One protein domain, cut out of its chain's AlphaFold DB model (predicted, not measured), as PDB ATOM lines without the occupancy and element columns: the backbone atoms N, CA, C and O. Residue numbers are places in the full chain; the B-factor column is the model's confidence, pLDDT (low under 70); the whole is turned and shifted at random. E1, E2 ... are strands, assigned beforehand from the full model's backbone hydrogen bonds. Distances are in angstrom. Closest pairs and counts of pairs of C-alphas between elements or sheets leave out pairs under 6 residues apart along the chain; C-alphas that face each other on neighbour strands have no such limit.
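Overview. This is residues 2 to 85 of the 249 residues of a protein of Parasponia andersonii (UniProt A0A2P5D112). With little regular structure, this is a loose, flat set of long loops with one small hairpin, E1 and E2, near one side; residues 2 to 7 stick out, and residues 40 to 85 run out to Arg 55, across to Asn 71 and back. The printed part has 84 residues, no named helix and two strands, E1 then E2, antiparallel; the class is all strand, with 8 residues in named elements. The radius of gyration of the C-alphas is 14.8 A, and the spans are 42 by 42 by 20 A.

Along the chain. E1, residues 20 to 23, is 10.1 A long from C-alpha 20 at (-26.321, 32.176, -55.633). E2, residues 36 to 39, is 9.9 A long and ends at C-alpha 39 at (-25.417, 32.722, -50.569).

Arrangement. E1 and E2 form a hairpin, antiparallel at 148 degrees. C-alphas 21 and 38 face each other at 4.6 A. N 20 and O 39 are within hydrogen-bond range at 2.8 A.

Size, cuts and confidence. The C-alphas farthest apart, of Arg 55 and Asn 71, are 43.2 A apart. The printed part has no cut. The link E1 to E2 is long. Confidence is under 70 at residues 2 to 7, 27, 29 and 83 to 85.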
ATOM      1  N   LYS A   2      -3.228  58.051 -51.544       29.62
ATOM      2  CA  LYS A   2      -3.498  56.825 -50.781       29.62
ATOM      3  C   LYS A   2      -3.636  55.707 -51.808       29.62
ATOM      4  O   LYS A   2      -4.689  55.583 -52.413       29.62
ATOM      5  N   TYR A   3      -2.560  54.967 -52.029       32.88
ATOM      6  CA  TYR A   3      -2.621  53.654 -52.657       32.88
ATOM      7  C   TYR A   3      -2.171  52.664 -51.592       32.88
ATOM      8  O   TYR A   3      -1.022  52.700 -51.164       32.88
ATOM      9  N   VAL A   4      -3.104  51.846 -51.118       45.31
ATOM     10  CA  VAL A   4      -2.799  50.578 -50.453       45.31
ATOM     11  C   VAL A   4      -3.775  49.562 -51.035       45.31
ATOM     12  O   VAL A   4      -4.716  49.168 -50.365       45.31
ATOM     13  N   GLU A   5      -3.606  49.209 -52.309       53.66
ATOM     14  CA  GLU A   5      -4.336  48.101 -52.942       53.66
ATOM     15  C   GLU A   5      -3.440  47.428 -53.995       53.66
ATOM     16  O   GLU A   5      -3.692  47.509 -55.189       53.66
ATOM     17  N   ASP A   6      -2.387  46.738 -53.546       62.81
ATOM     18  CA  ASP A   6      -1.649  45.769 -54.381       62.81
ATOM     19  C   ASP A   6      -2.293  44.369 -54.276       62.81
ATOM     20  O   ASP A   6      -1.611  43.348 -54.207       62.81
ATOM     21  N   MET A   7      -3.626  44.301 -54.185       69.75
ATOM     22  CA  MET A   7      -4.365  43.038 -54.169       69.75
ATOM     23  C   MET A   7      -5.490  43.067 -55.184       69.75
ATOM     24  O   MET A   7      -6.455  43.816 -55.055       69.75
ATOM     25  N   THR A   8      -5.376  42.183 -56.162       78.56
ATOM     26  CA  THR A   8      -6.433  41.886 -57.119       78.56
ATOM     27  C   THR A   8      -7.331  40.788 -56.561       78.56
ATOM     28  O   THR A   8      -6.840  39.741 -56.139       78.56
ATOM     29  N   TRP A   9      -8.641  41.023 -56.571       85.06
ATOM     30  CA  TRP A   9      -9.649  40.006 -56.277       85.06
ATOM     31  C   TRP A   9     -10.167  39.425 -57.588       85.06
ATOM     32  O   TRP A   9     -10.493  40.188 -58.497       85.06
ATOM     33  N   ASP A  10     -10.241  38.100 -57.664       89.19
ATOM     34  CA  ASP A  10     -10.842  37.381 -58.788       89.19
ATOM     35  C   ASP A  10     -12.181  36.761 -58.370       89.19
ATOM     36  O   ASP A  10     -12.489  36.668 -57.173       89.19
ATOM     37  N   THR A  11     -12.996  36.366 -59.345       90.56
ATOM     38  CA  THR A  11     -14.274  35.705 -59.071       90.56
ATOM     39  C   THR A  11     -14.045  34.313 -58.482       90.56
ATOM     40  O   THR A  11     -13.003  33.683 -58.656       90.56
ATOM     41  N   ASP A  12     -15.036  33.813 -57.745       93.25
ATOM     42  CA  ASP A  12     -14.955  32.508 -57.092       93.25
ATOM     43  C   ASP A  12     -15.538  31.362 -57.944       93.25
ATOM     44  O   ASP A  12     -15.618  30.223 -57.479       93.25
ATOM     45  N   GLU A  13     -15.949  31.660 -59.184       93.00
ATOM     46  CA  GLU A  13     -16.761  30.786 -60.044       93.00
ATOM     47  C   GLU A  13     -16.084  29.453 -60.375       93.00
ATOM     48  O   GLU A  13     -16.749  28.420 -60.441       93.00
ATOM     49  N   GLU A  14     -14.761  29.441 -60.533       94.62
ATOM     50  CA  GLU A  14     -14.016  28.215 -60.842       94.62
ATOM     51  C   GLU A  14     -13.862  27.287 -59.628       94.62
ATOM     52  O   GLU A  14     -13.606  26.088 -59.776       94.62
ATOM     53  N   PHE A  15     -14.048  27.814 -58.416       94.19
ATOM     54  CA  PHE A  15     -13.783  27.090 -57.175       94.19
ATOM     55  C   PHE A  15     -15.044  26.513 -56.534       94.19
ATOM     56  O   PHE A  15     -14.931  25.676 -55.637       94.19
ATOM     57  N   ILE A  16     -16.244  26.903 -56.975       94.69
ATOM     58  CA  ILE A  16     -17.503  26.383 -56.433       94.69
ATOM     59  C   ILE A  16     -18.603  26.286 -57.490       94.69
ATOM     60  O   ILE A  16     -18.768  27.154 -58.337       94.69
ATOM     61  N   LYS A  17     -19.399  25.214 -57.415       91.88
ATOM     62  CA  LYS A  17     -20.485  24.937 -58.375       91.88
ATOM     63  C   LYS A  17     -21.885  25.266 -57.856       91.88
ATOM     64  O   LYS A  17     -22.845  25.195 -58.615       91.88
ATOM     65  N   SER A  18     -22.019  25.559 -56.567       94.00
ATOM     66  CA  SER A  18     -23.297  25.790 -55.893       94.00
ATOM     67  C   SER A  18     -23.404  27.215 -55.340       94.00
ATOM     68  O   SER A  18     -22.447  27.991 -55.362       94.00
ATOM     69  N   GLY A  19     -24.591  27.565 -54.846       94.50
ATOM     70  CA  GLY A  19     -24.889  28.887 -54.296       94.50
ATOM     71  C   GLY A  19     -25.344  29.910 -55.339       94.50
ATOM     72  O   GLY A  19     -25.356  29.648 -56.540       94.50
ATOM     73  N   VAL A  20     -25.756  31.076 -54.848       95.19
ATOM     74  CA  VAL A  20     -26.321  32.176 -55.633       95.19
ATOM     75  C   VAL A  20     -25.513  33.443 -55.382       95.19
ATOM     76  O   VAL A  20     -25.334  33.857 -54.234       95.19
ATOM     77  N   ASN A  21     -25.058  34.082 -56.456       94.62
ATOM     78  CA  ASN A  21     -24.356  35.358 -56.381       94.62
ATOM     79  C   ASN A  21     -25.345  36.499 -56.154       94.62
ATOM     80  O   ASN A  21     -26.365  36.598 -56.832       94.62
ATOM     81  N   ASN A  22     -25.034  37.361 -55.195       93.25
ATOM     82  CA  ASN A  22     -25.835  38.523 -54.845       93.25
ATOM     83  C   ASN A  22     -24.945  39.762 -54.785       93.25
ATOM     84  O   ASN A  22     -23.775  39.693 -54.405       93.25
ATOM     85  N   PHE A  23     -25.527  40.902 -55.142       90.94
ATOM     86  CA  PHE A  23     -24.882  42.202 -55.054       90.94
ATOM     87  C   PHE A  23     -25.543  43.032 -53.957       90.94
ATOM     88  O   PHE A  23     -26.765  43.168 -53.910       90.94
ATOM     89  N   ILE A  24     -24.727  43.609 -53.085       88.00
ATOM     90  CA  ILE A  24     -25.174  44.495 -52.023       88.00
ATOM     91  C   ILE A  24     -25.100  45.929 -52.536       88.00
ATOM     92  O   ILE A  24     -24.024  46.498 -52.704       88.00
ATOM     93  N   ASN A  25     -26.269  46.543 -52.707       76.81
ATOM     94  CA  ASN A  25     -26.394  47.930 -53.164       76.81
ATOM     95  C   ASN A  25     -26.140  48.972 -52.047       76.81
ATOM     96  O   ASN A  25     -26.386  50.163 -52.219       76.81
ATOM     97  N   SER A  26     -25.687  48.530 -50.870       71.19
ATOM     98  CA  SER A  26     -25.439  49.394 -49.714       71.19
ATOM     99  C   SER A  26     -24.071  50.073 -49.789       71.19
ATOM    100  O   SER A  26     -23.051  49.445 -50.072       71.19
ATOM    101  N   THR A  27     -24.031  51.355 -49.430       67.44
ATOM    102  CA  THR A  27     -22.797  52.134 -49.248       67.44
ATOM    103  C   THR A  27     -22.120  51.891 -47.895       67.44
ATOM    104  O   THR A  27     -21.057  52.454 -47.643       67.44
ATOM    105  N   ASN A  28     -22.691  51.043 -47.032       72.50
ATOM    106  CA  ASN A  28     -22.197  50.821 -45.670       72.50
ATOM    107  C   ASN A  28     -20.882  50.028 -45.599       72.50
ATOM    108  O   ASN A  28     -20.259  49.997 -44.540       72.50
ATOM    109  N   THR A  29     -20.448  49.391 -46.693       68.81
ATOM    110  CA  THR A  29     -19.119  48.770 -46.774       68.81
ATOM    111  C   THR A  29     -18.167  49.615 -47.615       68.81
ATOM    112  O   THR A  29     -18.464  50.000 -48.750       68.81
ATOM    113  N   THR A  30     -16.989  49.879 -47.053       70.50
ATOM    114  CA  THR A  30     -15.871  50.529 -47.747       70.50
ATOM    115  C   THR A  30     -15.005  49.534 -48.520       70.50
ATOM    116  O   THR A  30     -14.209  49.958 -49.351       70.50
ATOM    117  N   LEU A  31     -15.170  48.228 -48.279       78.69
ATOM    118  CA  LEU A  31     -14.435  47.158 -48.953       78.69
ATOM    119  C   LEU A  31     -15.188  46.721 -50.213       78.69
ATOM    120  O   LEU A  31     -16.294  46.181 -50.125       78.69
ATOM    121  N   SER A  32     -14.588  46.954 -51.381       81.06
ATOM    122  CA  SER A  32     -15.181  46.663 -52.692       81.06
ATOM    123  C   SER A  32     -15.495  45.174 -52.868       81.06
ATOM    124  O   SER A  32     -16.590  44.834 -53.309       81.06
ATOM    125  N   GLN A  33     -14.600  44.294 -52.418       84.12
ATOM    126  CA  GLN A  33     -14.755  42.838 -52.456       84.12
ATOM    127  C   GLN A  33     -15.890  42.306 -51.569       84.12
ATOM    128  O   GLN A  33     -16.289  41.160 -51.713       84.12
ATOM    129  N   MET A  34     -16.414  43.121 -50.645       87.69
ATOM    130  CA  MET A  34     -17.560  42.756 -49.798       87.69
ATOM    131  C   MET A  34     -18.899  43.218 -50.393       87.69
ATOM    132  O   MET A  34     -19.936  43.064 -49.754       87.69
ATOM    133  N   ARG A  35     -18.907  43.833 -51.586       88.56
ATOM    134  CA  ARG A  35     -20.150  44.233 -52.271       88.56
ATOM    135  C   ARG A  35     -20.805  43.093 -53.035       88.56
ATOM    136  O   ARG A  35     -21.983  43.184 -53.360       88.56
ATOM    137  N   THR A  36     -20.064  42.034 -53.315       90.88
ATOM    138  CA  THR A  36     -20.598  40.786 -53.845       90.88
ATOM    139  C   THR A  36     -20.529  39.725 -52.757       90.88
ATOM    140  O   THR A  36     -19.615  39.710 -51.935       90.88
ATOM    141  N   LEU A  37     -21.524  38.845 -52.725       91.81
ATOM    142  CA  LEU A  37     -21.518  37.671 -51.860       91.81
ATOM    143  C   LEU A  37     -22.105  36.475 -52.590       91.81
ATOM    144  O   LEU A  37     -22.929  36.627 -53.494       91.81
ATOM    145  N   ARG A  38     -21.735  35.283 -52.128       94.56
ATOM    146  CA  ARG A  38     -22.395  34.034 -52.493       94.56
ATOM    147  C   ARG A  38     -23.224  33.546 -51.314       94.56
ATOM    148  O   ARG A  38     -22.711  33.400 -50.207       94.56
ATOM    149  N   SER A  39     -24.508  33.311 -51.550       93.44
ATOM    150  CA  SER A  39     -25.417  32.722 -50.569       93.44
ATOM    151  C   SER A  39     -25.709  31.264 -50.903       93.44
ATOM    152  O   SER A  39     -25.635  30.846 -52.058       93.44
ATOM    153  N   PHE A  40     -26.056  30.477 -49.887       93.56
ATOM    154  CA  PHE A  40     -26.342  29.050 -50.023       93.56
ATOM    155  C   PHE A  40     -27.739  28.743 -49.466       93.56
ATOM    156  O   PHE A  40     -27.855  28.235 -48.355       93.56
ATOM    157  N   PRO A  41     -28.814  29.091 -50.198       90.81
ATOM    158  CA  PRO A  41     -30.183  28.854 -49.732       90.81
ATOM    159  C   PRO A  41     -30.583  27.372 -49.766       90.81
ATOM    160  O   PRO A  41     -31.558  26.991 -49.128       90.81
ATOM    161  N   ASN A  42     -29.844  26.548 -50.518       88.31
ATOM    162  CA  ASN A  42     -30.120  25.131 -50.721       88.31
ATOM    163  C   ASN A  42     -28.881  24.287 -50.390       88.31
ATOM    164  O   ASN A  42     -27.755  24.678 -50.709       88.31
ATOM    165  N   GLY A  43     -29.124  23.088 -49.857       83.19
ATOM    166  CA  GLY A  43     -28.101  22.086 -49.561       83.19
ATOM    167  C   GLY A  43     -27.461  22.254 -48.183       83.19
ATOM    168  O   GLY A  43     -27.222  23.367 -47.723       83.19
ATOM    169  N   ASP A  44     -27.150  21.125 -47.549       83.75
ATOM    170  CA  ASP A  44     -26.654  21.099 -46.166       83.75
ATOM    171  C   ASP A  44     -25.153  21.422 -46.058       83.75
ATOM    172  O   ASP A  44     -24.681  21.874 -45.015       83.75
ATOM    173  N   LYS A  45     -24.383  21.210 -47.137       88.56
ATOM    174  CA  LYS A  45     -22.940  21.491 -47.206       88.56
ATOM    175  C   LYS A  45     -22.546  21.956 -48.608       88.56
ATOM    176  O   LYS A  45     -22.908  21.333 -49.604       88.56
ATOM    177  N   ASN A  46     -21.773  23.039 -48.676       90.31
ATOM    178  CA  ASN A  46     -21.277  23.636 -49.916       90.31
ATOM    179  C   ASN A  46     -19.751  23.767 -49.826       90.31
ATOM    180  O   ASN A  46     -19.241  24.381 -48.891       90.31
ATOM    181  N   CYS A  47     -19.024  23.153 -50.762       89.69
ATOM    182  CA  CYS A  47     -17.568  23.015 -50.690       89.69
ATOM    183  C   CYS A  47     -16.873  23.812 -51.794       89.69
ATOM    184  O   CYS A  47     -17.154  23.612 -52.976       89.69
ATOM    185  N   TYR A  48     -15.920  24.653 -51.396       91.19
ATOM    186  CA  TYR A  48     -14.959  25.262 -52.309       91.19
ATOM    187  C   TYR A  48     -13.804  24.295 -52.578       91.19
ATOM    188  O   TYR A  48     -13.171  23.801 -51.645       91.19
ATOM    189  N   ASN A  49     -13.494  24.072 -53.851       90.88
ATOM    190  CA  ASN A  49     -12.340  23.302 -54.303       90.88
ATOM    191  C   ASN A  49     -11.210  24.262 -54.675       90.88
ATOM    192  O   ASN A  49     -11.039  24.625 -55.836       90.88
ATOM    193  N   LEU A  50     -10.452  24.695 -53.670       87.94
ATOM    194  CA  LEU A  50      -9.319  25.597 -53.863       87.94
ATOM    195  C   LEU A  50      -8.088  24.826 -54.384       87.94
ATOM    196  O   LEU A  50      -7.870  23.682 -53.970       87.94
ATOM    197  N   PRO A  51      -7.248  25.430 -55.248       86.88
ATOM    198  CA  PRO A  51      -6.117  24.768 -55.901       86.88
ATOM    199  C   PRO A  51      -4.904  24.650 -54.960       86.88
ATOM    200  O   PRO A  51      -3.814  25.155 -55.229       86.88
ATOM    201  N   PHE A  52      -5.089  24.000 -53.810       82.94
ATOM    202  CA  PHE A  52      -4.021  23.807 -52.842       82.94
ATOM    203  C   PHE A  52      -3.001  22.783 -53.339       82.94
ATOM    204  O   PHE A  52      -3.320  21.638 -53.662       82.94
ATOM    205  N   VAL A  53      -1.735  23.183 -53.329       82.62
ATOM    206  CA  VAL A  53      -0.596  22.312 -53.592       82.62
ATOM    207  C   VAL A  53      -0.255  21.560 -52.312       82.62
ATOM    208  O   VAL A  53      -0.120  22.138 -51.228       82.62
ATOM    209  N   SER A  54      -0.110  20.242 -52.432       73.88
ATOM    210  CA  SER A  54       0.279  19.404 -51.302       73.88
ATOM    211  C   SER A  54       1.616  19.861 -50.723       73.88
ATOM    212  O   SER A  54       2.544  20.177 -51.462       73.88
ATOM    213  N   ARG A  55       1.728  19.829 -49.390       71.06
ATOM    214  CA  ARG A  55       2.932  20.227 -48.635       71.06
ATOM    215  C   ARG A  55       3.277  21.722 -48.721       71.06
ATOM    216  O   ARG A  55       4.348  22.110 -48.261       71.06
ATOM    217  N   THR A  56       2.361  22.551 -49.216       72.62
ATOM    218  CA  THR A  56       2.466  24.014 -49.180       72.62
ATOM    219  C   THR A  56       1.635  24.587 -48.032       72.62
ATOM    220  O   THR A  56       0.618  24.021 -47.625       72.62
ATOM    221  N   LYS A  57       2.093  25.709 -47.474       72.94
ATOM    222  CA  LYS A  57       1.407  26.432 -46.398       72.94
ATOM    223  C   LYS A  57       0.542  27.519 -47.007       72.94
ATOM    224  O   LYS A  57       0.999  28.246 -47.883       72.94
ATOM    225  N   TYR A  58      -0.672  27.657 -46.494       76.25
ATOM    226  CA  TYR A  58      -1.623  28.646 -46.975       76.25
ATOM    227  C   TYR A  58      -2.153  29.473 -45.814       76.25
ATOM    228  O   TYR A  58      -2.503  28.939 -44.763       76.25
ATOM    229  N   LEU A  59      -2.235  30.783 -46.027       79.06
ATOM    230  CA  LEU A  59      -3.047  31.663 -45.204       79.06
ATOM    231  C   LEU A  59      -4.439  31.729 -45.829       79.06
ATOM    232  O   LEU A  59      -4.622  32.358 -46.868       79.06
ATOM    233  N   VAL A  60      -5.414  31.077 -45.201       80.19
ATOM    234  CA  VAL A  60      -6.812  31.126 -45.644       80.19
ATOM    235  C   VAL A  60      -7.542  32.214 -44.864       80.19
ATOM    236  O   VAL A  60      -7.485  32.254 -43.635       80.19
ATOM    237  N   ARG A  61      -8.228  33.109 -45.579       83.38
ATOM    238  CA  ARG A  61      -9.091  34.147 -45.005       83.38
ATOM    239  C   ARG A  61     -10.484  34.004 -45.584       83.38
ATOM    240  O   ARG A  61     -10.640  34.021 -46.797       83.38
ATOM    241  N   ALA A  62     -11.475  33.905 -44.709       83.69
ATOM    242  CA  ALA A  62     -12.879  33.940 -45.086       83.69
ATOM    243  C   ALA A  62     -13.489  35.268 -44.626       83.69
ATOM    244  O   ALA A  62     -13.302  35.679 -43.479       83.69
ATOM    245  N   GLY A  63     -14.177  35.947 -45.541       84.88
ATOM    246  CA  GLY A  63     -14.893  37.191 -45.290       84.88
ATOM    247  C   GLY A  63     -16.396  36.949 -45.274       84.88
ATOM    248  O   GLY A  63     -16.908  36.257 -46.147       84.88
ATOM    249  N   PHE A  64     -17.100  37.524 -44.298       86.94
ATOM    250  CA  PHE A  64     -18.548  37.373 -44.172       86.94
ATOM    251  C   PHE A  64     -19.204  38.736 -44.011       86.94
ATOM    252  O   PHE A  64     -18.932  39.458 -43.053       86.94
ATOM    253  N   TYR A  65     -20.090  39.075 -44.942       87.62
ATOM    254  CA  TYR A  65     -20.886  40.290 -44.880       87.62
ATOM    255  C   TYR A  65     -22.275  40.007 -45.446       87.62
ATOM    256  O   TYR A  65     -22.424  39.690 -46.619       87.62
ATOM    257  N   TYR A  66     -23.295  40.076 -44.590       88.25
ATOM    258  CA  TYR A  66     -24.675  39.788 -44.985       88.25
ATOM    259  C   TYR A  66     -25.292  40.940 -45.787       88.25
ATOM    260  O   TYR A  66     -26.026  40.705 -46.738       88.25
ATOM    261  N   GLY A  67     -25.024  42.193 -45.401       88.62
ATOM    262  CA  GLY A  67     -25.502  43.380 -46.123       88.62
ATOM    263  C   GLY A  67     -27.022  43.482 -46.327       88.62
ATOM    264  O   GLY A  67     -27.451  44.337 -47.093       88.62
ATOM    265  N   ASN A  68     -27.820  42.631 -45.668       90.81
ATOM    266  CA  ASN A  68     -29.263  42.495 -45.874       90.81
ATOM    267  C   ASN A  68     -29.663  42.310 -47.351       90.81
ATOM    268  O   ASN A  68     -30.652  42.884 -47.801       90.81
ATOM    269  N   TYR A  69     -28.880  41.538 -48.116       90.00
ATOM    270  CA  TYR A  69     -29.071  41.395 -49.568       90.00
ATOM    271  C   TYR A  69     -30.454  40.840 -49.967       90.00
ATOM    272  O   TYR A  69     -30.917  41.093 -51.076       90.00
ATOM    273  N   ASP A  70     -31.111  40.096 -49.073       91.94
ATOM    274  CA  ASP A  70     -32.424  39.469 -49.267       91.94
ATOM    275  C   ASP A  70     -33.586  40.243 -48.610       91.94
ATOM    276  O   ASP A  70     -34.738  39.823 -48.702       91.94
ATOM    277  N   ASN A  71     -33.307  41.386 -47.974       92.06
ATOM    278  CA  ASN A  71     -34.265  42.217 -47.235       92.06
ATOM    279  C   ASN A  71     -34.962  41.537 -46.039       92.06
ATOM    280  O   ASN A  71     -35.976  42.049 -45.561       92.06
ATOM    281  N   LEU A  72     -34.435  40.426 -45.522       92.25
ATOM    282  CA  LEU A  72     -35.063  39.694 -44.413       92.25
ATOM    283  C   LEU A  72     -34.632  40.178 -43.025       92.25
ATOM    284  O   LEU A  72     -35.234  39.780 -42.028       92.25
ATOM    285  N   LEU A  73     -33.588  41.009 -42.944       90.62
ATOM    286  CA  LEU A  73     -32.963  41.475 -41.701       90.62
ATOM    287  C   LEU A  73     -32.582  40.324 -40.759       90.62
ATOM    288  O   LEU A  73     -32.504  40.493 -39.541       90.62
ATOM    289  N   LYS A  74     -32.325  39.145 -41.329       91.62
ATOM    290  CA  LYS A  74     -32.079  37.908 -40.596       91.62
ATOM    291  C   LYS A  74     -30.832  37.226 -41.158       91.62
ATOM    292  O   LYS A  74     -30.945  36.367 -42.030       91.62
ATOM    293  N   PRO A  75     -29.638  37.593 -40.659       86.31
ATOM    294  CA  PRO A  75     -28.396  36.961 -41.081       86.31
ATOM    295  C   PRO A  75     -28.434  35.436 -40.859       86.31
ATOM    296  O   PRO A  75     -28.927  34.986 -39.817       86.31
ATOM    297  N   PRO A  76     -27.904  34.628 -41.792       85.12
ATOM    298  CA  PRO A  76     -27.853  33.179 -41.634       85.12
ATOM    299  C   PRO A  76     -26.828  32.761 -40.571       85.12
ATOM    300  O   PRO A  76     -25.839  33.450 -40.326       85.12
ATOM    301  N   THR A  77     -27.043  31.588 -39.972       86.12
ATOM    302  CA  THR A  77     -26.049  30.900 -39.130       86.12
ATOM    303  C   THR A  77     -25.491  29.715 -39.905       86.12
ATOM    304  O   THR A  77     -26.249  28.999 -40.553       86.12
ATOM    305  N   PHE A  78     -24.179  29.507 -39.855       82.69
ATOM    306  CA  PHE A  78     -23.511  28.415 -40.558       82.69
ATOM    307  C   PHE A  78     -22.216  28.021 -39.842       82.69
ATOM    308  O   PHE A  78     -21.704  28.758 -38.996       82.69
ATOM    309  N   VAL A  79     -21.678  26.863 -40.217       81.19
ATOM    310  CA  VAL A  79     -20.361  26.383 -39.794       81.19
ATOM    311  C   VAL A  79     -19.412  26.482 -40.984       81.19
ATOM    312  O   VAL A  79     -19.753  26.059 -42.087       81.19
ATOM    313  N   LEU A  80     -18.225  27.053 -40.767       81.62
ATOM    314  CA  LEU A  80     -17.130  27.006 -41.732       81.62
ATOM    315  C   LEU A  80     -16.196  25.852 -41.366       81.62
ATOM    316  O   LEU A  80     -15.611  25.850 -40.284       81.62
ATOM    317  N   GLU A  81     -16.018  24.917 -42.294       80.81
ATOM    318  CA  GLU A  81     -15.077  23.805 -42.171       80.81
ATOM    319  C   GLU A  81     -13.940  23.965 -43.185       80.81
ATOM    320  O   GLU A  81     -14.156  24.409 -44.312       80.81
ATOM    321  N   VAL A  82     -12.720  23.598 -42.786       76.75
ATOM    322  CA  VAL A  82     -11.543  23.581 -43.663       76.75
ATOM    323  C   VAL A  82     -10.908  22.198 -43.574       76.75
ATOM    324  O   VAL A  82     -10.281  21.861 -42.570       76.75
ATOM    325  N   ASP A  83     -11.061  21.406 -44.632       67.88
ATOM    326  CA  ASP A  83     -10.491  20.063 -44.724       67.88
ATOM    327  C   ASP A  83      -9.047  20.129 -45.251       67.88
ATOM    328  O   ASP A  83      -8.796  20.538 -46.385       67.88
ATOM    329  N   GLY A  84      -8.067  19.713 -44.442       56.88
ATOM    330  CA  GLY A  84      -6.664  19.682 -44.864       56.88
ATOM    331  C   GLY A  84      -5.742  18.883 -43.939       56.88
ATOM    332  O   GLY A  84      -5.808  18.979 -42.717       56.88
ATOM    333  N   LYS A  85      -4.839  18.084 -44.526       45.44
ATOM    334  CA  LYS A  85      -3.718  17.438 -43.816       45.44
ATOM    335  C   LYS A  85      -2.472  18.317 -43.963       45.44
ATOM    336  O   LYS A  85      -1.803  18.263 -44.991       45.44
TER     337      LYS A  85